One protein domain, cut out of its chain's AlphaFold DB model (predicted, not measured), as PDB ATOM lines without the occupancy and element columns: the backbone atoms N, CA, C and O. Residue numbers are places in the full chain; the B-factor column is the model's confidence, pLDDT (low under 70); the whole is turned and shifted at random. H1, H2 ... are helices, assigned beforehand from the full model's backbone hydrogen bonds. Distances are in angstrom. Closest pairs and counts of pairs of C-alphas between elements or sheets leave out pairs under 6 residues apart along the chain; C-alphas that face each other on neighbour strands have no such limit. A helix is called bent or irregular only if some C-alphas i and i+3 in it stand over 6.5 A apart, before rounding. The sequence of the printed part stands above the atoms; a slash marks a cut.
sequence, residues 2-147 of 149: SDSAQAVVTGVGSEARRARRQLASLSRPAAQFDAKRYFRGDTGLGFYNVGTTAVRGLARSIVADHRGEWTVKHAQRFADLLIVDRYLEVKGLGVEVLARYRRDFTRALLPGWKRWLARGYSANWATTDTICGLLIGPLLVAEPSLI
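This is residues 2 to 147 of the 149 residues of an uncharacterized protein of Acidobacteria bacterium (UniProt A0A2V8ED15). Six helices stack as three layers of two: the hairpin of H4 and H5 makes the middle, the hairpin of H6 and H7 lies over one side of it, and H1 and H3 cross its other side steeply. The short H2 lies off one end of the stack in the stretch between H1 and H3, and residues 2 to 7 of H1 stick out at the other end. H1, H4, H5, H6 and H7 form a bundle, helices packed together. The printed part has 146 residues with seven named helices, H1 to H7 in order, and no named strand, and its class is all helix. It is compact, with a radius of gyration of the C-alphas of 15.5 A and spans of 48 by 37 by 24 A.

Find C-alpha 2 at (24.612, -6.988, -34.529); from there H1, residues 2 to 25, runs 35.2 A to C-alpha 25 at (48.742, -5.002, -9.028). Next come H2, residues 35 to 39, 5.8 A long, and H3, residues 52 to 65, 19.9 A. H4, residues 72 to 83, covers 15.8 A, and H5, residues 88 to 99, covers 16.4 A. H6, residues 107 to 118, spans 17.7 A and is only just irregular: C-alphas 108 and 111 are 6.7 A apart. H7, residues 125 to 142, runs 24.3 A to C-alpha 142 at (24.448, -32.000, -14.006), with a kink of 25 degrees near residue 132.

Start at the hub, H5, which touches four helices. It forms a helical hairpin with H4, opposite ways at a shallow tilt of 10 degrees; their closest C-alphas, those of Ala 79 and Gly 94, are 4.0 A apart. H3 touches H5 at a steep tilt of 47 degrees, closest at the C-alphas of Ala 59 and Val 97, 5.0 A. H1 touches H4 with residues 9 to 16 alone, at a steep tilt of 42 degrees, closest at the C-alphas of Val 12 and Phe 78, 5.9 A. With residues 19 to 23 alone H1 touches H5, closest at the C-alphas of Arg 20 and Val 90, 6.4 A. H7 touches H5 with residues 127 to 135 alone, the same way at a shallow tilt of 6 degrees, closest at the C-alphas of Ala 99 and Leu 134, 5.7 A. H6 and H7 form a helical hairpin at a shallow tilt of 16 degrees, closest at the C-alphas of Arg 107 and Leu 139, 7.3 A. H2 touches no helix. In H1 to H5 every O i to N i+4 pair is within hydrogen-bond range; in H6 it is 6 of 8 and in H7 11 of 14.

Look at the C-alphas of Ser 2 and Gln 32 for the two farthest apart, 51.5 A. The printed part has no cut. The link from H2 to H3, residues 40 to 51, is long, and that from H4 to H5 is tight. The mean pLDDT of the printed part is 92.8; residues 2 to 9 are under 70.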
ATOM      1  N   SER A   2      23.156  -6.741 -34.426       60.00
ATOM      2  CA  SER A   2      24.612  -6.988 -34.529       60.00
ATOM      3  C   SER A   2      25.470  -6.167 -33.547       60.00
ATOM      4  O   SER A   2      26.470  -6.664 -33.043       60.00
ATOM      5  N   ASP A   3      25.053  -4.939 -33.224       58.69
ATOM      6  CA  ASP A   3      25.875  -3.978 -32.467       58.69
ATOM      7  C   ASP A   3      25.977  -4.305 -30.965       58.69
ATOM      8  O   ASP A   3      27.051  -4.278 -30.371       58.69
ATOM      9  N   SER A   4      24.868  -4.726 -30.350       61.12
ATOM     10  CA  SER A   4      24.826  -5.085 -28.925       61.12
ATOM     11  C   SER A   4      25.600  -6.373 -28.618       61.12
ATOM     12  O   SER A   4      26.259  -6.466 -27.588       61.12
ATOM     13  N   ALA A   5      25.577  -7.358 -29.522       61.38
ATOM     14  CA  ALA A   5      26.355  -8.588 -29.366       61.38
ATOM     15  C   ALA A   5      27.865  -8.320 -29.499       61.38
ATOM     16  O   ALA A   5      28.664  -8.852 -28.725       61.38
ATOM     17  N   GLN A   6      28.256  -7.449 -30.435       57.97
ATOM     18  CA  GLN A   6      29.643  -7.021 -30.602       57.97
ATOM     19  C   GLN A   6      30.131  -6.230 -29.378       57.97
ATOM     20  O   GLN A   6      31.210  -6.523 -28.860       57.97
ATOM     21  N   ALA A   7      29.313  -5.310 -28.855       63.91
ATOM     22  CA  ALA A   7      29.610  -4.538 -27.649       63.91
ATOM     23  C   ALA A   7      29.867  -5.444 -26.432       63.91
ATOM     24  O   ALA A   7      30.895  -5.304 -25.768       63.91
ATOM     25  N   VAL A   8      29.022  -6.451 -26.197       66.81
ATOM     26  CA  VAL A   8      29.207  -7.396 -25.080       66.81
ATOM     27  C   VAL A   8      30.473  -8.250 -25.256       66.81
ATOM     28  O   VAL A   8      31.230  -8.444 -24.301       66.81
ATOM     29  N   VAL A   9      30.787  -8.696 -26.479       64.06
ATOM     30  CA  VAL A   9      32.041  -9.422 -26.769       64.06
ATOM     31  C   VAL A   9      33.271  -8.536 -26.538       64.06
ATOM     32  O   VAL A   9      34.263  -9.000 -25.961       64.06
ATOM     33  N   THR A  10      33.220  -7.258 -26.928       72.69
ATOM     34  CA  THR A  10      34.292  -6.299 -26.609       72.69
ATOM     35  C   THR A  10      34.408  -6.046 -25.101       72.69
ATOM     36  O   THR A  10      35.529  -5.951 -24.586       72.69
ATOM     37  N   GLY A  11      33.279  -6.069 -24.383       87.44
ATOM     38  CA  GLY A  11      33.187  -5.984 -22.927       87.44
ATOM     39  C   GLY A  11      33.960  -7.099 -22.227       87.44
ATOM     40  O   GLY A  11      34.858  -6.808 -21.435       87.44
ATOM     41  N   VAL A  12      33.738  -8.365 -22.601       96.00
ATOM     42  CA  VAL A  12      34.459  -9.520 -22.021       96.00
ATOM     43  C   VAL A  12      35.974  -9.411 -22.223       96.00
ATOM     44  O   VAL A  12      36.757  -9.662 -21.304       96.00
ATOM     45  N   GLY A  13      36.414  -9.000 -23.418       96.69
ATOM     46  CA  GLY A  13      37.835  -8.798 -23.702       96.69
ATOM     47  C   GLY A  13      38.459  -7.678 -22.862       96.69
ATOM     48  O   GLY A  13      39.598  -7.806 -22.404       96.69
ATOM     49  N   SER A  14      37.721  -6.587 -22.645       96.12
ATOM     50  CA  SER A  14      38.160  -5.476 -21.796       96.12
ATOM     51  C   SER A  14      38.263  -5.880 -20.322       96.12
ATOM     52  O   SER A  14      39.290  -5.600 -19.694       96.12
ATOM     53  N   GLU A  15      37.290  -6.643 -19.816       98.12
ATOM     54  CA  GLU A  15      37.282  -7.165 -18.449       98.12
ATOM     55  C   GLU A  15      38.448  -8.134 -18.234       98.12
ATOM     56  O   GLU A  15      39.180  -8.019 -17.257       98.12
ATOM     57  N   ALA A  16      38.730  -9.024 -19.192       98.44
ATOM     58  CA  ALA A  16      39.880  -9.925 -19.110       98.44
ATOM     59  C   ALA A  16      41.220  -9.169 -19.034       98.44
ATOM     60  O   ALA A  16      42.162  -9.620 -18.378       98.44
ATOM     61  N   ARG A  17      41.347  -8.011 -19.696       98.44
ATOM     62  CA  ARG A  17      42.541  -7.154 -19.574       98.44
ATOM     63  C   ARG A  17      42.590  -6.440 -18.223       98.44
ATOM     64  O   ARG A  17      43.662  -6.377 -17.623       98.44
ATOM     65  N   ARG A  18      41.457  -5.924 -17.737       98.31
ATOM     66  CA  ARG A  18      41.336  -5.302 -16.406       98.31
ATOM     67  C   ARG A  18      41.711  -6.294 -15.307       98.31
ATOM     68  O   ARG A  18      42.584  -5.987 -14.501       98.31
ATOM     69  N   ALA A  19      41.139  -7.491 -15.337       98.25
ATOM     70  CA  ALA A  19      41.371  -8.556 -14.372       98.25
ATOM     71  C   ALA A  19      42.851  -8.961 -14.277       98.25
ATOM     72  O   ALA A  19      43.388  -9.073 -13.176       98.25
ATOM     73  N   ARG A  20      43.546  -9.104 -15.418       98.56
ATOM     74  CA  ARG A  20      45.000  -9.356 -15.435       98.56
ATOM     75  C   ARG A  20      45.786  -8.244 -14.752       98.56
ATOM     76  O   ARG A  20      46.634  -8.537 -13.917       98.56
ATOM     77  N   ARG A  21      45.497  -6.979 -15.082       98.25
ATOM     78  CA  ARG A  21      46.158  -5.826 -14.450       98.25
ATOM     79  C   ARG A  21      45.885  -5.772 -12.952       98.25
ATOM     80  O   ARG A  21      46.794  -5.486 -12.185       98.25
ATOM     81  N   GLN A  22      44.660  -6.084 -12.539       97.94
ATOM     82  CA  GLN A  22      44.295  -6.109 -11.129       97.94
ATOM     83  C   GLN A  22      45.050  -7.208 -10.376       97.94
ATOM     84  O   GLN A  22      45.638  -6.920  -9.339       97.94
ATOM     85  N   LEU A  23      45.126  -8.431 -10.909       97.94
ATOM     86  CA  LEU A  23      45.951  -9.488 -10.314       97.94
ATOM     87  C   LEU A  23      47.430  -9.096 -10.252       97.94
ATOM     88  O   LEU A  23      48.047  -9.249  -9.203       97.94
ATOM     89  N   ALA A  24      47.970  -8.525 -11.330       97.31
ATOM     90  CA  ALA A  24      49.346  -8.041 -11.349       97.31
ATOM     91  C   ALA A  24      49.585  -6.952 -10.286       97.31
ATOM     92  O   ALA A  24      50.604  -6.981  -9.603       97.31
ATOM     93  N   SER A  25      48.634  -6.037 -10.071       97.25
ATOM     94  CA  SER A  25      48.742  -5.002  -9.028       97.25
ATOM     95  C   SER A  25      48.683  -5.553  -7.599       97.25
ATOM     96  O   SER A  25      49.162  -4.910  -6.672       97.25
ATOM     97  N   LEU A  26      48.119  -6.751  -7.418       95.69
ATOM     98  CA  LEU A  26      48.053  -7.447  -6.131       95.69
ATOM     99  C   LEU A  26      49.284  -8.323  -5.869       95.69
ATOM    100  O   LEU A  26      49.314  -9.009  -4.843       95.69
ATOM    101  N   SER A  27      50.263  -8.324  -6.782       95.44
ATOM    102  CA  SER A  27      51.450  -9.173  -6.698       95.44
ATOM    103  C   SER A  27      52.198  -8.993  -5.388       95.44
ATOM    104  O   SER A  27      52.329  -7.887  -4.860       95.44
ATOM    105  N   ARG A  28      52.735 -10.098  -4.882       91.56
ATOM    106  CA  ARG A  28      53.531 -10.137  -3.658       91.56
ATOM    107  C   ARG A  28      54.857 -10.849  -3.914       91.56
ATOM    108  O   ARG A  28      54.941 -11.698  -4.808       91.56
ATOM    109  N   PRO A  29      55.902 -10.546  -3.127       88.75
ATOM    110  CA  PRO A  29      57.115 -11.351  -3.131       88.75
ATOM    111  C   PRO A  29      56.797 -12.818  -2.818       88.75
ATOM    112  O   PRO A  29      55.943 -13.101  -1.979       88.75
ATOM    113  N   ALA A  30      57.517 -13.745  -3.451       85.19
ATOM    114  CA  ALA A  30      57.331 -15.185  -3.242       85.19
ATOM    115  C   ALA A  30      57.730 -15.659  -1.827       85.19
ATOM    116  O   ALA A  30      57.444 -16.793  -1.455       85.19
ATOM    117  N   ALA A  31      58.373 -14.807  -1.021       85.31
ATOM    118  CA  ALA A  31      58.979 -15.188   0.255       85.31
ATOM    119  C   ALA A  31      59.841 -16.458   0.089       85.31
ATOM    120  O   ALA A  31      60.758 -16.460  -0.725       85.31
ATOM    121  N   GLN A  32      59.548 -17.533   0.828       84.69
ATOM    122  CA  GLN A  32      60.265 -18.815   0.750       84.69
ATOM    123  C   GLN A  32      59.671 -19.797  -0.282       84.69
ATOM    124  O   GLN A  32      60.080 -20.956  -0.335       84.69
ATOM    125  N   PHE A  33      58.678 -19.380  -1.073       84.75
ATOM    126  CA  PHE A  33      58.027 -20.256  -2.042       84.75
ATOM    127  C   PHE A  33      58.928 -20.527  -3.251       84.75
ATOM    128  O   PHE A  33      59.269 -19.620  -4.010       84.75
ATOM    129  N   ASP A  34      59.256 -21.803  -3.456       83.81
ATOM    130  CA  ASP A  34      59.953 -22.293  -4.642       83.81
ATOM    131  C   ASP A  34      58.969 -23.022  -5.567       83.81
ATOM    132  O   ASP A  34      58.609 -24.187  -5.359       83.81
ATOM    133  N   ALA A  35      58.551 -22.319  -6.620       82.31
ATOM    134  CA  ALA A  35      57.639 -22.849  -7.622       82.31
ATOM    135  C   ALA A  35      58.215 -24.056  -8.380       82.31
ATOM    136  O   ALA A  35      57.468 -24.988  -8.677       82.31
ATOM    137  N   LYS A  36      59.523 -24.084  -8.674       80.44
ATOM    138  CA  LYS A  36      60.143 -25.197  -9.415       80.44
ATOM    139  C   LYS A  36      60.106 -26.473  -8.589       80.44
ATOM    140  O   LYS A  36      59.748 -27.533  -9.104       80.44
ATOM    141  N   ARG A  37      60.413 -26.361  -7.295       86.25
ATOM    142  CA  ARG A  37      60.316 -27.477  -6.351       86.25
ATOM    143  C   ARG A  37      58.873 -27.939  -6.169       86.25
ATOM    144  O   ARG A  37      58.615 -29.140  -6.204       86.25
ATOM    145  N   TYR A  38      57.936 -27.008  -5.993       87.88
ATOM    146  CA  TYR A  38      56.533 -27.337  -5.730       87.88
ATOM    147  C   TYR A  38      55.833 -27.980  -6.936       87.88
ATOM    148  O   TYR A  38      55.137 -28.984  -6.792       87.88
ATOM    149  N   PHE A  39      56.059 -27.447  -8.140       87.81
ATOM    150  CA  PHE A  39      55.494 -27.981  -9.383       87.81
ATOM    151  C   PHE A  39      56.336 -29.091 -10.021       87.81
ATOM    152  O   PHE A  39      55.909 -29.660 -11.022       87.81
ATOM    153  N   ARG A  40      57.476 -29.446  -9.409       83.69
ATOM    154  CA  ARG A  40      58.365 -30.543  -9.822       83.69
ATOM    155  C   ARG A  40      58.841 -30.425 -11.275       83.69
ATOM    156  O   ARG A  40      58.815 -31.398 -12.021       83.69
ATOM    157  N   GLY A  41      59.287 -29.236 -11.672       75.81
ATOM    158  CA  GLY A  41      59.846 -29.005 -13.004       75.81
ATOM    159  C   GLY A  41      59.773 -27.552 -13.455       75.81
ATOM    160  O   GLY A  41      59.139 -26.711 -12.812       75.81
ATOM    161  N   ASP A  42      60.424 -27.260 -14.582       74.88
ATOM    162  CA  ASP A  42      60.237 -25.989 -15.276       74.88
ATOM    163  C   ASP A  42      58.973 -26.065 -16.135       74.88
ATOM    164  O   ASP A  42      58.943 -26.667 -17.205       74.88
ATOM    165  N   THR A  43      57.893 -25.500 -15.610       75.19
ATOM    166  CA  THR A  43      56.583 -25.470 -16.271       75.19
ATOM    167  C   THR A  43      56.380 -24.197 -17.096       75.19
ATOM    168  O   THR A  43      55.313 -24.009 -17.681       75.19
ATOM    169  N   GLY A  44      57.345 -23.265 -17.089       83.81
ATOM    170  CA  GLY A  44      57.165 -21.911 -17.623       83.81
ATOM    171  C   GLY A  44      56.126 -21.061 -16.869       83.81
ATOM    172  O   GLY A  44      55.872 -19.912 -17.258       83.81
ATOM    173  N   LEU A  45      55.533 -21.585 -15.785       90.62
ATOM    174  CA  LEU A  45      54.510 -20.897 -15.001       90.62
ATOM    175  C   LEU A  45      55.058 -19.639 -14.328       90.62
ATOM    176  O   LEU A  45      56.120 -19.641 -13.706       90.62
ATOM    177  N   GLY A  46      54.290 -18.561 -14.446       93.00
ATOM    178  CA  GLY A  46      54.455 -17.356 -13.644       93.00
ATOM    179  C   GLY A  46      53.571 -17.397 -12.399       93.00
ATOM    180  O   GLY A  46      52.524 -18.046 -12.390       93.00
ATOM    181  N   PHE A  47      53.973 -16.652 -11.373       94.06
ATOM    182  CA  PHE A  47      53.208 -16.479 -10.139       94.06
ATOM    183  C   PHE A  47      53.210 -15.008  -9.762       94.06
ATOM    184  O   PHE A  47      54.271 -14.382  -9.711       94.06
ATOM    185  N   TYR A  48      52.029 -14.461  -9.493       95.31
ATOM    186  CA  TYR A  48      51.918 -13.168  -8.818       95.31
ATOM    187  C   TYR A  48      51.996 -13.320  -7.290       95.31
ATOM    188  O   TYR A  48      52.130 -12.328  -6.580       95.31
ATOM    189  N   ASN A  49      51.932 -14.552  -6.772       94.19
ATOM    190  CA  ASN A  49      51.846 -14.880  -5.348       94.19
ATOM    191  C   ASN A  49      50.631 -14.219  -4.681       94.19
ATOM    192  O   ASN A  49      50.670 -13.780  -3.528       94.19
ATOM    193  N   VAL A  50      49.527 -14.139  -5.431       93.94
ATOM    194  CA  VAL A  50      48.250 -13.638  -4.920       93.94
ATOM    195  C   VAL A  50      47.538 -14.791  -4.228       93.94
ATOM    196  O   VAL A  50      47.269 -15.829  -4.826       93.94
ATOM    197  N   GLY A  51      47.204 -14.609  -2.951       91.81
ATOM    198  CA  GLY A  51      46.529 -15.649  -2.178       91.81
ATOM    199  C   GLY A  51      45.166 -16.034  -2.765       91.81
ATOM    200  O   GLY A  51      44.407 -15.181  -3.233       91.81
ATOM    201  N   THR A  52      44.805 -17.316  -2.659       92.75
ATOM    202  CA  THR A  52      43.555 -17.886  -3.195       92.75
ATOM    203  C   THR A  52      42.304 -17.122  -2.754       92.75
ATOM    204  O   THR A  52      41.375 -16.939  -3.540       92.75
ATOM    205  N   THR A  53      42.270 -16.618  -1.516       96.12
ATOM    206  CA  THR A  53      41.158 -15.796  -1.008       96.12
ATOM    207  C   THR A  53      40.953 -14.525  -1.832       96.12
ATOM    208  O   THR A  53      39.809 -14.180  -2.133       96.12
ATOM    209  N   ALA A  54      42.036 -13.859  -2.240       96.62
ATOM    210  CA  ALA A  54      41.969 -12.655  -3.064       96.62
ATOM    211  C   ALA A  54      41.524 -12.984  -4.495       96.62
ATOM    212  O   ALA A  54      40.642 -12.307  -5.017       96.62
ATOM    213  N   VAL A  55      42.028 -14.075  -5.089       98.06
ATOM    214  CA  VAL A  55      41.569 -14.558  -6.408       98.06
ATOM    215  C   VAL A  55      40.066 -14.859  -6.386       98.06
ATOM    216  O   VAL A  55      39.314 -14.380  -7.234       98.06
ATOM    217  N   ARG A  56      39.588 -15.581  -5.366       98.00
ATOM    218  CA  ARG A  56      38.158 -15.880  -5.184       98.00
ATOM    219  C   ARG A  56      37.325 -14.629  -4.923       98.00
ATOM    220  O   ARG A  56      36.180 -14.564  -5.375       98.00
ATOM    221  N   GLY A  57      37.871 -13.663  -4.187       98.31
ATOM    222  CA  GLY A  57      37.264 -12.352  -3.966       98.31
ATOM    223  C   GLY A  57      37.066 -11.598  -5.274       98.31
ATOM    224  O   GLY A  57      35.945 -11.196  -5.575       98.31
ATOM    225  N   LEU A  58      38.113 -11.519  -6.094       98.44
ATOM    226  CA  LEU A  58      38.056 -10.897  -7.412       98.44
ATOM    227  C   LEU A  58      37.050 -11.602  -8.331       98.44
ATOM    228  O   LEU A  58      36.209 -10.940  -8.930       98.44
ATOM    229  N   ALA A  59      37.045 -12.937  -8.368       98.56
ATOM    230  CA  ALA A  59      36.054 -13.687  -9.139       98.56
ATOM    231  C   ALA A  59      34.609 -13.380  -8.703       98.56
ATOM    232  O   ALA A  59      33.717 -13.303  -9.544       98.56
ATOM    233  N   ARG A  60      34.352 -13.203  -7.396       98.44
ATOM    234  CA  ARG A  60      33.023 -12.785  -6.908       98.44
ATOM    235  C   ARG A  60      32.677 -11.372  -7.367       98.44
ATOM    236  O   ARG A  60      31.550 -11.179  -7.803       98.44
ATOM    237  N   SER A  61      33.621 -10.434  -7.279       98.25
ATOM    238  CA  SER A  61      33.412  -9.051  -7.724       98.25
ATOM    239  C   SER A  61      33.056  -9.002  -9.203       98.25
ATOM    240  O   SER A  61      32.037  -8.431  -9.548       98.25
ATOM    241  N   ILE A  62      33.810  -9.693 -10.063       98.12
ATOM    242  CA  ILE A  62      33.543  -9.718 -11.510       98.12
ATOM    243  C   ILE A  62      32.134 -10.252 -11.798       98.12
ATOM    244  O   ILE A  62      31.394  -9.667 -12.577       98.12
ATOM    245  N   VAL A  63      31.719 -11.343 -11.151       97.56
ATOM    246  CA  VAL A  63      30.361 -11.880 -11.354       97.56
ATOM    247  C   VAL A  63      29.277 -10.944 -10.811       97.56
ATOM    248  O   VAL A  63      28.181 -10.907 -11.363       97.56
ATOM    249  N   ALA A  64      29.556 -10.197  -9.740       97.31
ATOM    250  CA  ALA A  64      28.628  -9.206  -9.208       97.31
ATOM    251  C   ALA A  64      28.491  -7.993 -10.141       97.31
ATOM    252  O   ALA A  64      27.363  -7.602 -10.426       97.31
ATOM    253  N   ASP A  65      29.612  -7.469 -10.646       96.38
ATOM    254  CA  ASP A  65      29.680  -6.314 -11.551       96.38
ATOM    255  C   ASP A  65      28.915  -6.571 -12.860       96.38
ATOM    256  O   ASP A  65      28.326  -5.657 -13.421       96.38
ATOM    257  N   HIS A  66      28.891  -7.825 -13.323       95.44
ATOM    258  CA  HIS A  66      28.269  -8.232 -14.590       95.44
ATOM    259  C   HIS A  66      26.949  -9.006 -14.410       95.44
ATOM    260  O   HIS A  66      26.490  -9.721 -15.312       95.44
ATOM    261  N   ARG A  67      26.328  -8.915 -13.227       90.50
ATOM    262  CA  ARG A  67      25.073  -9.614 -12.919       90.50
ATOM    263  C   ARG A  67      23.945  -9.125 -13.831       90.50
ATOM    264  O   ARG A  67      23.662  -7.939 -13.892       90.50
ATOM    265  N   GLY A  68      23.246 -10.064 -14.469       89.19
ATOM    266  CA  GLY A  68      22.137  -9.765 -15.385       89.19
ATOM    267  C   GLY A  68      22.577  -9.524 -16.832       89.19
ATOM    268  O   GLY A  68      21.745  -9.603 -17.730       89.19
ATOM    269  N   GLU A  69      23.874  -9.329 -17.072       93.06
ATOM    270  CA  GLU A  69      24.447  -9.156 -18.412       93.06
ATOM    271  C   GLU A  69      25.220 -10.401 -18.863       93.06
ATOM    272  O   GLU A  69      25.136 -10.852 -20.013       93.06
ATOM    273  N   TRP A  70      25.997 -10.993 -17.955       96.12
ATOM    274  CA  TRP A  70      26.779 -12.177 -18.271       96.12
ATOM    275  C   TRP A  70      25.951 -13.454 -18.183       96.12
ATOM    276  O   TRP A  70      25.234 -13.715 -17.222       96.12
ATOM    277  N   THR A  71      26.124 -14.289 -19.205       96.19
ATOM    278  CA  THR A  71      25.666 -15.678 -19.230       96.19
ATOM    279  C   THR A  71      26.877 -16.594 -19.076       96.19
ATOM    280  O   THR A  71      28.026 -16.151 -19.204       96.19
ATOM    281  N   VAL A  72      26.649 -17.901 -18.924       97.38
ATOM    282  CA  VAL A  72      27.730 -18.900 -18.954       97.38
ATOM    283  C   VAL A  72      28.596 -18.809 -20.219       97.38
ATOM    284  O   VAL A  72      29.792 -19.074 -20.156       97.38
ATOM    285  N   LYS A  73      28.049 -18.354 -21.359       96.75
ATOM    286  CA  LYS A  73      28.826 -18.137 -22.594       96.75
ATOM    287  C   LYS A  73      29.824 -16.984 -22.448       96.75
ATOM    288  O   LYS A  73      30.962 -17.106 -22.898       96.75
ATOM    289  N   HIS A  74      29.427 -15.892 -21.791       98.19
ATOM    290  CA  HIS A  74      30.319 -14.766 -21.492       98.19
ATOM    291  C   HIS A  74      31.416 -15.192 -20.509       98.19
ATOM    292  O   HIS A  74      32.595 -14.942 -20.761       98.19
ATOM    293  N   ALA A  75      31.052 -15.934 -19.460       98.31
ATOM    294  CA  ALA A  75      32.007 -16.480 -18.497       98.31
ATOM    295  C   ALA A  75      32.980 -17.492 -19.129       98.31
ATOM    296  O   ALA A  75      34.178 -17.453 -18.851       98.31
ATOM    297  N   GLN A  76      32.496 -18.354 -20.031       98.31
ATOM    298  CA  GLN A  76      33.329 -19.280 -20.800       98.31
ATOM    299  C   GLN A  76      34.324 -18.511 -21.666       98.31
ATOM    300  O   GLN A  76      35.515 -18.806 -21.637       98.31
ATOM    301  N   ARG A  77      33.862 -17.481 -22.388       98.25
ATOM    302  CA  ARG A  77      34.738 -16.645 -23.215       98.25
ATOM    303  C   ARG A  77      35.784 -15.909 -22.380       98.25
ATOM    304  O   ARG A  77      36.932 -15.798 -22.804       98.25
ATOM    305  N   PHE A  78      35.409 -15.419 -21.202       98.69
ATOM    306  CA  PHE A  78      36.342 -14.818 -20.254       98.69
ATOM    307  C   PHE A  78      37.415 -15.827 -19.817       98.69
ATOM    308  O   PHE A  78      38.608 -15.533 -19.898       98.69
ATOM    309  N   ALA A  79      37.009 -17.040 -19.432       98.75
ATOM    310  CA  ALA A  79      37.924 -18.109 -19.046       98.75
ATOM    311  C   ALA A  79      38.841 -18.546 -20.203       98.75
ATOM    312  O   ALA A  79      40.041 -18.695 -19.987       98.75
ATOM    313  N   ASP A  80      38.324 -18.650 -21.434       98.56
ATOM    314  CA  ASP A  80      39.112 -18.948 -22.641       98.56
ATOM    315  C   ASP A  80      40.245 -17.935 -22.847       98.56
ATOM    316  O   ASP A  80      41.349 -18.300 -23.248       98.56
ATOM    317  N   LEU A  81      39.985 -16.652 -22.570       98.31
ATOM    318  CA  LEU A  81      41.003 -15.613 -22.681       98.31
ATOM    319  C   LEU A  81      42.072 -15.751 -21.596       98.31
ATOM    320  O   LEU A  81      43.228 -15.449 -21.872       98.31
ATOM    321  N   LEU A  82      41.713 -16.149 -20.375       98.56
ATOM    322  CA  LEU A  82      42.645 -16.184 -19.243       98.56
ATOM    323  C   LEU A  82      43.427 -17.496 -19.124       98.56
ATOM    324  O   LEU A  82      44.569 -17.475 -18.674       98.56
ATOM    325  N   ILE A  83      42.863 -18.629 -19.547       98.12
ATOM    326  CA  ILE A  83      43.491 -19.944 -19.351       98.12
ATOM    327  C   ILE A  83      44.820 -20.094 -20.108       98.12
ATOM    328  O   ILE A  83      45.697 -20.844 -19.685       98.12
ATOM    329  N   VAL A  84      45.008 -19.351 -21.201       97.00
ATOM    330  CA  VAL A  84      46.246 -19.364 -22.000       97.00
ATOM    331  C   VAL A  84      47.399 -18.592 -21.350       97.00
ATOM    332  O   VAL A  84      48.537 -18.713 -21.789       97.00
ATOM    333  N   ASP A  85      47.120 -17.792 -20.319       97.50
ATOM    334  CA  ASP A  85      48.107 -16.935 -19.663       97.50
ATOM    335  C   ASP A  85      49.154 -17.760 -18.907       97.50
ATOM    336  O   ASP A  85      48.835 -18.828 -18.395       97.50
ATOM    337  N   ARG A  86      50.401 -17.295 -18.801       94.94
ATOM    338  CA  ARG A  86      51.447 -18.024 -18.067       94.94
ATOM    339  C   ARG A  86      51.260 -17.979 -16.550       94.94
ATOM    340  O   ARG A  86      51.798 -18.844 -15.864       94.94
ATOM    341  N   TYR A  87      50.552 -16.977 -16.025       96.31
ATOM    342  CA  TYR A  87      50.410 -16.779 -14.583       96.31
ATOM    343  C   TYR A  87      49.315 -17.668 -13.992       96.31
ATOM    344  O   TYR A  87      48.165 -17.629 -14.441       96.31
ATOM    345  N   LEU A  88      49.653 -18.452 -12.962       95.94
ATOM    346  CA  LEU A  88      48.733 -19.425 -12.367       95.94
ATOM    347  C   LEU A  88      47.453 -18.761 -11.840       95.94
ATOM    348  O   LEU A  88      46.354 -19.269 -12.055       95.94
ATOM    349  N   GLU A  89      47.572 -17.601 -11.198       97.69
ATOM    350  CA  GLU A  89      46.428 -16.886 -10.629       97.69
ATOM    351  C   GLU A  89      45.496 -16.327 -11.706       97.69
ATOM    352  O   GLU A  89      44.287 -16.254 -11.489       97.69
ATOM    353  N   VAL A  90      46.025 -15.992 -12.889       98.50
ATOM    354  CA  VAL A  90      45.211 -15.558 -14.036       98.50
ATOM    355  C   VAL A  90      44.388 -16.729 -14.568       98.50
ATOM    356  O   VAL A  90      43.175 -16.592 -14.739       98.50
ATOM    357  N   LYS A  91      45.018 -17.898 -14.754       98.31
ATOM    358  CA  LYS A  91      44.320 -19.137 -15.137       98.31
ATOM    359  C   LYS A  91      43.220 -19.477 -14.128       98.31
ATOM    360  O   LYS A  91      42.066 -19.686 -14.507       98.31
ATOM    361  N   GLY A  92      43.579 -19.480 -12.843       98.06
ATOM    362  CA  GLY A  92      42.674 -19.785 -11.738       98.06
ATOM    363  C   GLY A  92      41.489 -18.825 -11.664       98.06
ATOM    364  O   GLY A  92      40.361 -19.273 -11.478       98.06
ATOM    365  N   LEU A  93      41.707 -17.524 -11.887       98.75
ATOM    366  CA  LEU A  93      40.630 -16.535 -11.917       98.75
ATOM    367  C   LEU A  93      39.596 -16.838 -13.007       98.75
ATOM    368  O   LEU A  93      38.398 -16.763 -12.743       98.75
ATOM    369  N   GLY A  94      40.047 -17.196 -14.214       98.69
ATOM    370  CA  GLY A  94      39.153 -17.571 -15.313       98.69
ATOM    371  C   GLY A  94      38.254 -18.754 -14.942       98.69
ATOM    372  O   GLY A  94      37.035 -18.680 -15.100       98.69
ATOM    373  N   VAL A  95      38.848 -19.810 -14.377       98.69
ATOM    374  CA  VAL A  95      38.113 -21.004 -13.931       98.69
ATOM    375  C   VAL A  95      37.150 -20.681 -12.784       98.69
ATOM    376  O   VAL A  95      35.994 -21.097 -12.817       98.69
ATOM    377  N   GLU A  96      37.580 -19.893 -11.800       98.69
ATOM    378  CA  GLU A  96      36.755 -19.469 -10.663       98.69
ATOM    379  C   GLU A  96      35.543 -18.630 -11.103       98.69
ATOM    380  O   GLU A  96      34.436 -18.823 -10.587       98.69
ATOM    381  N   VAL A  97      35.710 -17.715 -12.063       98.75
ATOM    382  CA  VAL A  97      34.588 -16.950 -12.632       98.75
ATOM    383  C   VAL A  97      33.602 -17.887 -13.323       98.75
ATOM    384  O   VAL A  97      32.411 -17.826 -13.023       98.75
ATOM    385  N   LEU A  98      34.073 -18.801 -14.175       98.75
ATOM    386  CA  LEU A  98      33.204 -19.756 -14.866       98.75
ATOM    387  C   LEU A  98      32.458 -20.687 -13.895       98.75
ATOM    388  O   LEU A  98      31.255 -20.889 -14.041       98.75
ATOM    389  N   ALA A  99      33.122 -21.184 -12.850       98.56
ATOM    390  CA  ALA A  99      32.532 -22.074 -11.844       98.56
ATOM    391  C   ALA A  99      31.365 -21.446 -11.051       98.56
ATOM    392  O   ALA A  99      30.538 -22.150 -10.456       98.56
ATOM    393  N   ARG A 100      31.249 -20.112 -11.037       98.38
ATOM    394  CA  ARG A 100      30.097 -19.412 -10.437       98.38
ATOM    395  C   ARG A 100      28.825 -19.548 -11.278       98.38
ATOM    396  O   ARG A 100      27.742 -19.467 -10.708       98.38
ATOM    397  N   TYR A 101      28.953 -19.869 -12.566       98.00
ATOM    398  CA  TYR A 101      27.849 -20.159 -13.487       98.00
ATOM    399  C   TYR A 101      27.525 -21.658 -13.584       98.00
ATOM    400  O   TYR A 101      26.824 -22.077 -14.497       98.00
ATOM    401  N   ARG A 102      28.003 -22.491 -12.646       97.19
ATOM    402  CA  ARG A 102      27.840 -23.960 -12.704       97.19
ATOM    403  C   ARG A 102      26.400 -24.468 -12.825       97.19
ATOM    404  O   ARG A 102      26.202 -25.590 -13.262       97.19
ATOM    405  N   ARG A 103      25.406 -23.665 -12.426       96.69
ATOM    406  CA  ARG A 103      23.979 -24.005 -12.576       96.69
ATOM    407  C   ARG A 103      23.516 -24.000 -14.036       96.69
ATOM    408  O   ARG A 103      22.545 -24.670 -14.347       96.69
ATOM    409  N   ASP A 104      24.237 -23.290 -14.901       96.81
ATOM    410  CA  ASP A 104      23.948 -23.153 -16.330       96.81
ATOM    411  C   ASP A 104      24.892 -24.018 -17.186       96.81
ATOM    412  O   ASP A 104      25.020 -23.817 -18.398       96.81
ATOM    413  N   PHE A 105      25.633 -24.944 -16.567       97.50
ATOM    414  CA  PHE A 105      26.517 -25.843 -17.298       97.50
ATOM    415  C   PHE A 105      25.711 -26.812 -18.154       97.50
ATOM    416  O   PHE A 105      24.713 -27.373 -17.724       97.50
ATOM    417  N   THR A 106      26.187 -27.010 -19.378       95.56
ATOM    418  CA  THR A 106      25.606 -27.939 -20.346       95.56
ATOM    419  C   THR A 106      26.725 -28.714 -21.016       95.56
ATOM    420  O   THR A 106      27.875 -28.248 -21.077       95.56
ATOM    421  N   ARG A 107      26.396 -29.868 -21.601       96.56
ATOM    422  CA  ARG A 107      27.372 -30.697 -22.330       96.56
ATOM    423  C   ARG A 107      28.171 -29.959 -23.415       96.56
ATOM    424  O   ARG A 107      29.284 -30.366 -23.737       96.56
ATOM    425  N   ALA A 108      27.650 -28.849 -23.946       96.19
ATOM    426  CA  ALA A 108      28.314 -28.030 -24.961       96.19
ATOM    427  C   ALA A 108      29.621 -27.361 -24.480       96.19
ATOM    428  O   ALA A 108      30.439 -26.959 -25.309       96.19
ATOM    429  N   LEU A 109      29.844 -27.245 -23.166       97.62
ATOM    430  CA  LEU A 109      31.061 -26.649 -22.597       97.62
ATOM    431  C   LEU A 109      32.249 -27.625 -22.574       97.62
ATOM    432  O   LEU A 109      33.400 -27.204 -22.714       97.62
ATOM    433  N   LEU A 110      31.980 -28.932 -22.460       97.19
ATOM    434  CA  LEU A 110      33.007 -29.963 -22.287       97.19
ATOM    435  C   LEU A 110      34.081 -29.967 -23.389       97.19
ATOM    436  O   LEU A 110      35.264 -30.064 -23.047       97.19
ATOM    437  N   PRO A 111      33.751 -29.816 -24.691       96.44
ATOM    438  CA  PRO A 111      34.772 -29.733 -25.732       96.44
ATOM    439  C   PRO A 111      35.755 -28.575 -25.524       96.44
ATOM    440  O   PRO A 111      36.932 -28.710 -25.847       96.44
ATOM    441  N   GLY A 112      35.303 -27.441 -24.974       97.44
ATOM    442  CA  GLY A 112      36.168 -26.303 -24.653       97.44
ATOM    443  C   GLY A 112      37.209 -26.651 -23.597       97.44
ATOM    444  O   GLY A 112      38.402 -26.447 -23.812       97.44
ATOM    445  N   TRP A 113      36.774 -27.262 -22.498       98.06
ATOM    446  CA  TRP A 113      37.658 -27.619 -21.387       98.06
ATOM    447  C   TRP A 113      38.609 -28.762 -21.749       98.06
ATOM    448  O   TRP A 113      39.797 -28.698 -21.429       98.06
ATOM    449  N   LYS A 114      38.137 -29.758 -22.516       96.25
ATOM    450  CA  LYS A 114      39.003 -30.803 -23.089       96.25
ATOM    451  C   LYS A 114      40.084 -30.205 -23.997       96.25
ATOM    452  O   LYS A 114      41.230 -30.641 -23.935       96.25
ATOM    453  N   ARG A 115      39.770 -29.168 -24.788       97.25
ATOM    454  CA  ARG A 115      40.782 -28.453 -25.589       97.25
ATOM    455  C   ARG A 115      41.815 -27.727 -24.729       97.25
ATOM    456  O   ARG A 115      42.973 -27.695 -25.131       97.25
ATOM    457  N   TRP A 116      41.438 -27.156 -23.582       97.69
ATOM    458  CA  TRP A 116      42.410 -26.530 -22.674       97.69
ATOM    459  C   TRP A 116      43.436 -27.543 -22.155       97.69
ATOM    460  O   TRP A 116      44.634 -27.259 -22.182       97.69
ATOM    461  N   LEU A 117      42.963 -28.731 -21.761       95.62
ATOM    462  CA  LEU A 117      43.805 -29.846 -21.318       95.62
ATOM    463  C   LEU A 117      44.714 -30.333 -22.457       95.62
ATOM    464  O   LEU A 117      45.932 -30.361 -22.310       95.62
ATOM    465  N   ALA A 118      44.133 -30.630 -23.623       96.44
ATOM    466  CA  ALA A 118      44.861 -31.163 -24.776       96.44
ATOM    467  C   ALA A 118      45.924 -30.200 -25.336       96.44
ATOM    468  O   ALA A 118      46.947 -30.643 -25.846       96.44
ATOM    469  N   ARG A 119      45.706 -28.881 -25.241       95.69
ATOM    470  CA  ARG A 119      46.676 -27.860 -25.680       95.69
ATOM    471  C   ARG A 119      47.726 -27.503 -24.627       95.69
ATOM    472  O   ARG A 119      48.528 -26.605 -24.864       95.69
ATOM    473  N   GLY A 120      47.711 -28.150 -23.462       92.88
ATOM    474  CA  GLY A 120      48.670 -27.870 -22.395       92.88
ATOM    475  C   GLY A 120      48.464 -26.518 -21.705       92.88
ATOM    476  O   GLY A 120      49.346 -26.061 -20.980       92.88
ATOM    477  N   TYR A 121      47.300 -25.869 -21.853       94.81
ATOM    478  CA  TYR A 121      47.005 -24.627 -21.121       94.81
ATOM    479  C   TYR A 121      46.912 -24.855 -19.608       94.81
ATOM    480  O   TYR A 121      47.070 -23.919 -18.825       94.81
ATOM    481  N   SER A 122      46.736 -26.105 -19.193       91.38
ATOM    482  CA  SER A 122      46.807 -26.564 -17.813       91.38
ATOM    483  C   SER A 122      47.927 -27.590 -17.611       91.38
ATOM    484  O   SER A 122      47.733 -28.544 -16.867       91.38
ATOM    485  N   ALA A 123      49.094 -27.427 -18.253       90.31
ATOM    486  CA  ALA A 123      50.267 -28.308 -18.096       90.31
ATOM    487  C   ALA A 123      50.943 -28.192 -16.706       90.31
ATOM    488  O   ALA A 123      52.145 -27.994 -16.571       90.31
ATOM    489  N   ASN A 124      50.133 -28.248 -15.655       91.69
ATOM    490  CA  ASN A 124      50.477 -28.318 -14.249       91.69
ATOM    491  C   ASN A 124      49.291 -28.936 -13.499       91.69
ATOM    492  O   ASN A 124      48.127 -28.721 -13.861       91.69
ATOM    493  N   TRP A 125      49.589 -29.685 -12.441       92.81
ATOM    494  CA  TRP A 125      48.569 -30.396 -11.677       92.81
ATOM    495  C   TRP A 125      47.548 -29.431 -11.052       92.81
ATOM    496  O   TRP A 125      46.357 -29.677 -11.150       92.81
ATOM    497  N   ALA A 126      47.970 -28.267 -10.542       93.69
ATOM    498  CA  ALA A 126      47.062 -27.348  -9.847       93.69
ATOM    499  C   ALA A 126      45.940 -26.803 -10.750       93.69
ATOM    500  O   ALA A 126      44.775 -26.757 -10.353       93.69
ATOM    501  N   THR A 127      46.262 -26.405 -11.983       95.38
ATOM    502  CA  THR A 127      45.255 -25.934 -12.950       95.38
ATOM    503  C   THR A 127      44.374 -27.091 -13.412       95.38
ATOM    504  O   THR A 127      43.164 -26.914 -13.537       95.38
ATOM    505  N   THR A 128      44.964 -28.268 -13.640       96.50
ATOM    506  CA  THR A 128      44.223 -29.476 -14.036       96.50
ATOM    507  C   THR A 128      43.208 -29.868 -12.965       96.50
ATOM    508  O   THR A 128      42.022 -29.966 -13.268       96.50
ATOM    509  N   ASP A 129      43.630 -29.965 -11.707       96.75
ATOM    510  CA  ASP A 129      42.770 -30.282 -10.565       96.75
ATOM    511  C   ASP A 129      41.661 -29.243 -10.395       96.75
ATOM    512  O   ASP A 129      40.511 -29.592 -10.134       96.75
ATOM    513  N   THR A 130      41.974 -27.962 -10.611       96.94
ATOM    514  CA  THR A 130      40.978 -26.884 -10.547       96.94
ATOM    515  C   THR A 130      39.920 -27.034 -11.647       96.94
ATOM    516  O   THR A 130      38.730 -26.917 -11.362       96.94
ATOM    517  N   ILE A 131      40.314 -27.326 -12.893       98.19
ATOM    518  CA  ILE A 131      39.376 -27.576 -14.002       98.19
ATOM    519  C   ILE A 131      38.523 -28.816 -13.710       98.19
ATOM    520  O   ILE A 131      37.300 -28.775 -13.857       98.19
ATOM    521  N   CYS A 132      39.147 -29.907 -13.269       97.69
ATOM    522  CA  CYS A 132      38.447 -31.147 -12.958       97.69
ATOM    523  C   CYS A 132      37.445 -30.959 -11.812       97.69
ATOM    524  O   CYS A 132      36.280 -31.322 -11.953       97.69
ATOM    525  N   GLY A 133      37.867 -30.346 -10.706       97.94
ATOM    526  CA  GLY A 133      37.050 -30.189  -9.505       97.94
ATOM    527  C   GLY A 133      35.968 -29.115  -9.613       97.94
ATOM    528  O   GLY A 133      34.877 -29.299  -9.081       97.94
ATOM    529  N   LEU A 134      36.238 -27.996 -10.296       98.31
ATOM    530  CA  LEU A 134      35.298 -26.869 -10.356       98.31
ATOM    531  C   LEU A 134      34.442 -26.832 -11.623       98.31
ATOM    532  O   LEU A 134      33.396 -26.182 -11.605       98.31
ATOM    533  N   LEU A 135      34.866 -27.490 -12.709       98.50
ATOM    534  CA  LEU A 135      34.157 -27.460 -13.991       98.50
ATOM    535  C   LEU A 135      33.640 -28.840 -14.396       98.50
ATOM    536  O   LEU A 135      32.428 -29.039 -14.466       98.50
ATOM    537  N   ILE A 136      34.541 -29.799 -14.633       97.88
ATOM    538  CA  ILE A 136      34.172 -31.116 -15.176       97.88
ATOM    539  C   ILE A 136      33.312 -31.894 -14.179       97.88
ATOM    540  O   ILE A 136      32.251 -32.370 -14.560       97.88
ATOM    541  N   GLY A 137      33.707 -31.975 -12.908       97.44
ATOM    542  CA  GLY A 137      32.938 -32.663 -11.869       97.44
ATOM    543  C   GLY A 137      31.498 -32.145 -11.760       97.44
ATOM    544  O   GLY A 137      30.568 -32.928 -11.938       97.44
ATOM    545  N   PRO A 138      31.282 -30.832 -11.551       97.62
ATOM    546  CA  PRO A 138      29.939 -30.252 -11.544       97.62
ATOM    547  C   PRO A 138      29.149 -30.475 -12.839       97.62
ATOM    548  O   PRO A 138      27.944 -30.699 -12.765       97.62
ATOM    549  N   LEU A 139      29.801 -30.456 -14.008       97.88
ATOM    550  CA  LEU A 139      29.137 -30.794 -15.267       97.88
ATOM    551  C   LEU A 139      28.672 -32.254 -15.288       97.88
ATOM    552  O   LEU A 139      27.542 -32.501 -15.680       97.88
ATOM    553  N   LEU A 140      29.500 -33.210 -14.863       96.62
ATOM    554  CA  LEU A 140      29.120 -34.629 -14.832       96.62
ATOM    555  C   LEU A 140      27.972 -34.898 -13.851       96.62
ATOM    556  O   LEU A 140      27.134 -35.752 -14.112       96.62
ATOM    557  N   VAL A 141      27.901 -34.144 -12.751       94.75
ATOM    558  CA  VAL A 141      26.753 -34.189 -11.832       94.75
ATOM    559  C   VAL A 141      25.482 -33.660 -12.504       94.75
ATOM    560  O   VAL A 141      24.412 -34.229 -12.307       94.75
ATOM    561  N   ALA A 142      25.584 -32.584 -13.290       92.88
ATOM    562  CA  ALA A 142      24.448 -32.000 -14.006       92.88
ATOM    563  C   ALA A 142      24.016 -32.820 -15.238       92.88
ATOM    564  O   ALA A 142      22.839 -32.831 -15.582       92.88
ATOM    565  N   GLU A 143      24.956 -33.514 -15.883       94.12
ATOM    566  CA  GLU A 143      24.777 -34.252 -17.139       94.12
ATOM    567  C   GLU A 143      25.353 -35.684 -17.019       94.12
ATOM    568  O   GLU A 143      26.355 -36.006 -17.673       94.12
ATOM    569  N   PRO A 144      24.755 -36.578 -16.200       92.81
ATOM    570  CA  PRO A 144      25.327 -37.901 -15.918       92.81
ATOM    571  C   PRO A 144      25.509 -38.796 -17.149       92.81
ATOM    572  O   PRO A 144      26.369 -39.675 -17.151       92.81
ATOM    573  N   SER A 145      24.753 -38.551 -18.227       93.88
ATOM    574  CA  SER A 145      24.885 -39.291 -19.490       93.88
ATOM    575  C   SER A 145      26.262 -39.143 -20.146       93.88
ATOM    576  O   SER A 145      26.571 -39.887 -21.064       93.88
ATOM    577  N   LEU A 146      27.095 -38.191 -19.709       92.00
ATOM    578  CA  LEU A 146      28.468 -38.012 -20.193       92.00
ATOM    579  C   LEU A 146      29.473 -39.034 -19.631       92.00
ATOM    580  O   LEU A 146      30.620 -39.031 -20.069       92.00
ATOM    581  N   ILE A 147      29.082 -39.846 -18.643       86.56
ATOM    582  CA  ILE A 147      29.943 -40.858 -18.003       86.56
ATOM    583  C   ILE A 147      29.871 -42.205 -18.742       86.56
ATOM    584  O   ILE A 147      30.789 -43.010 -18.634       86.56
TER     585      ILE A 147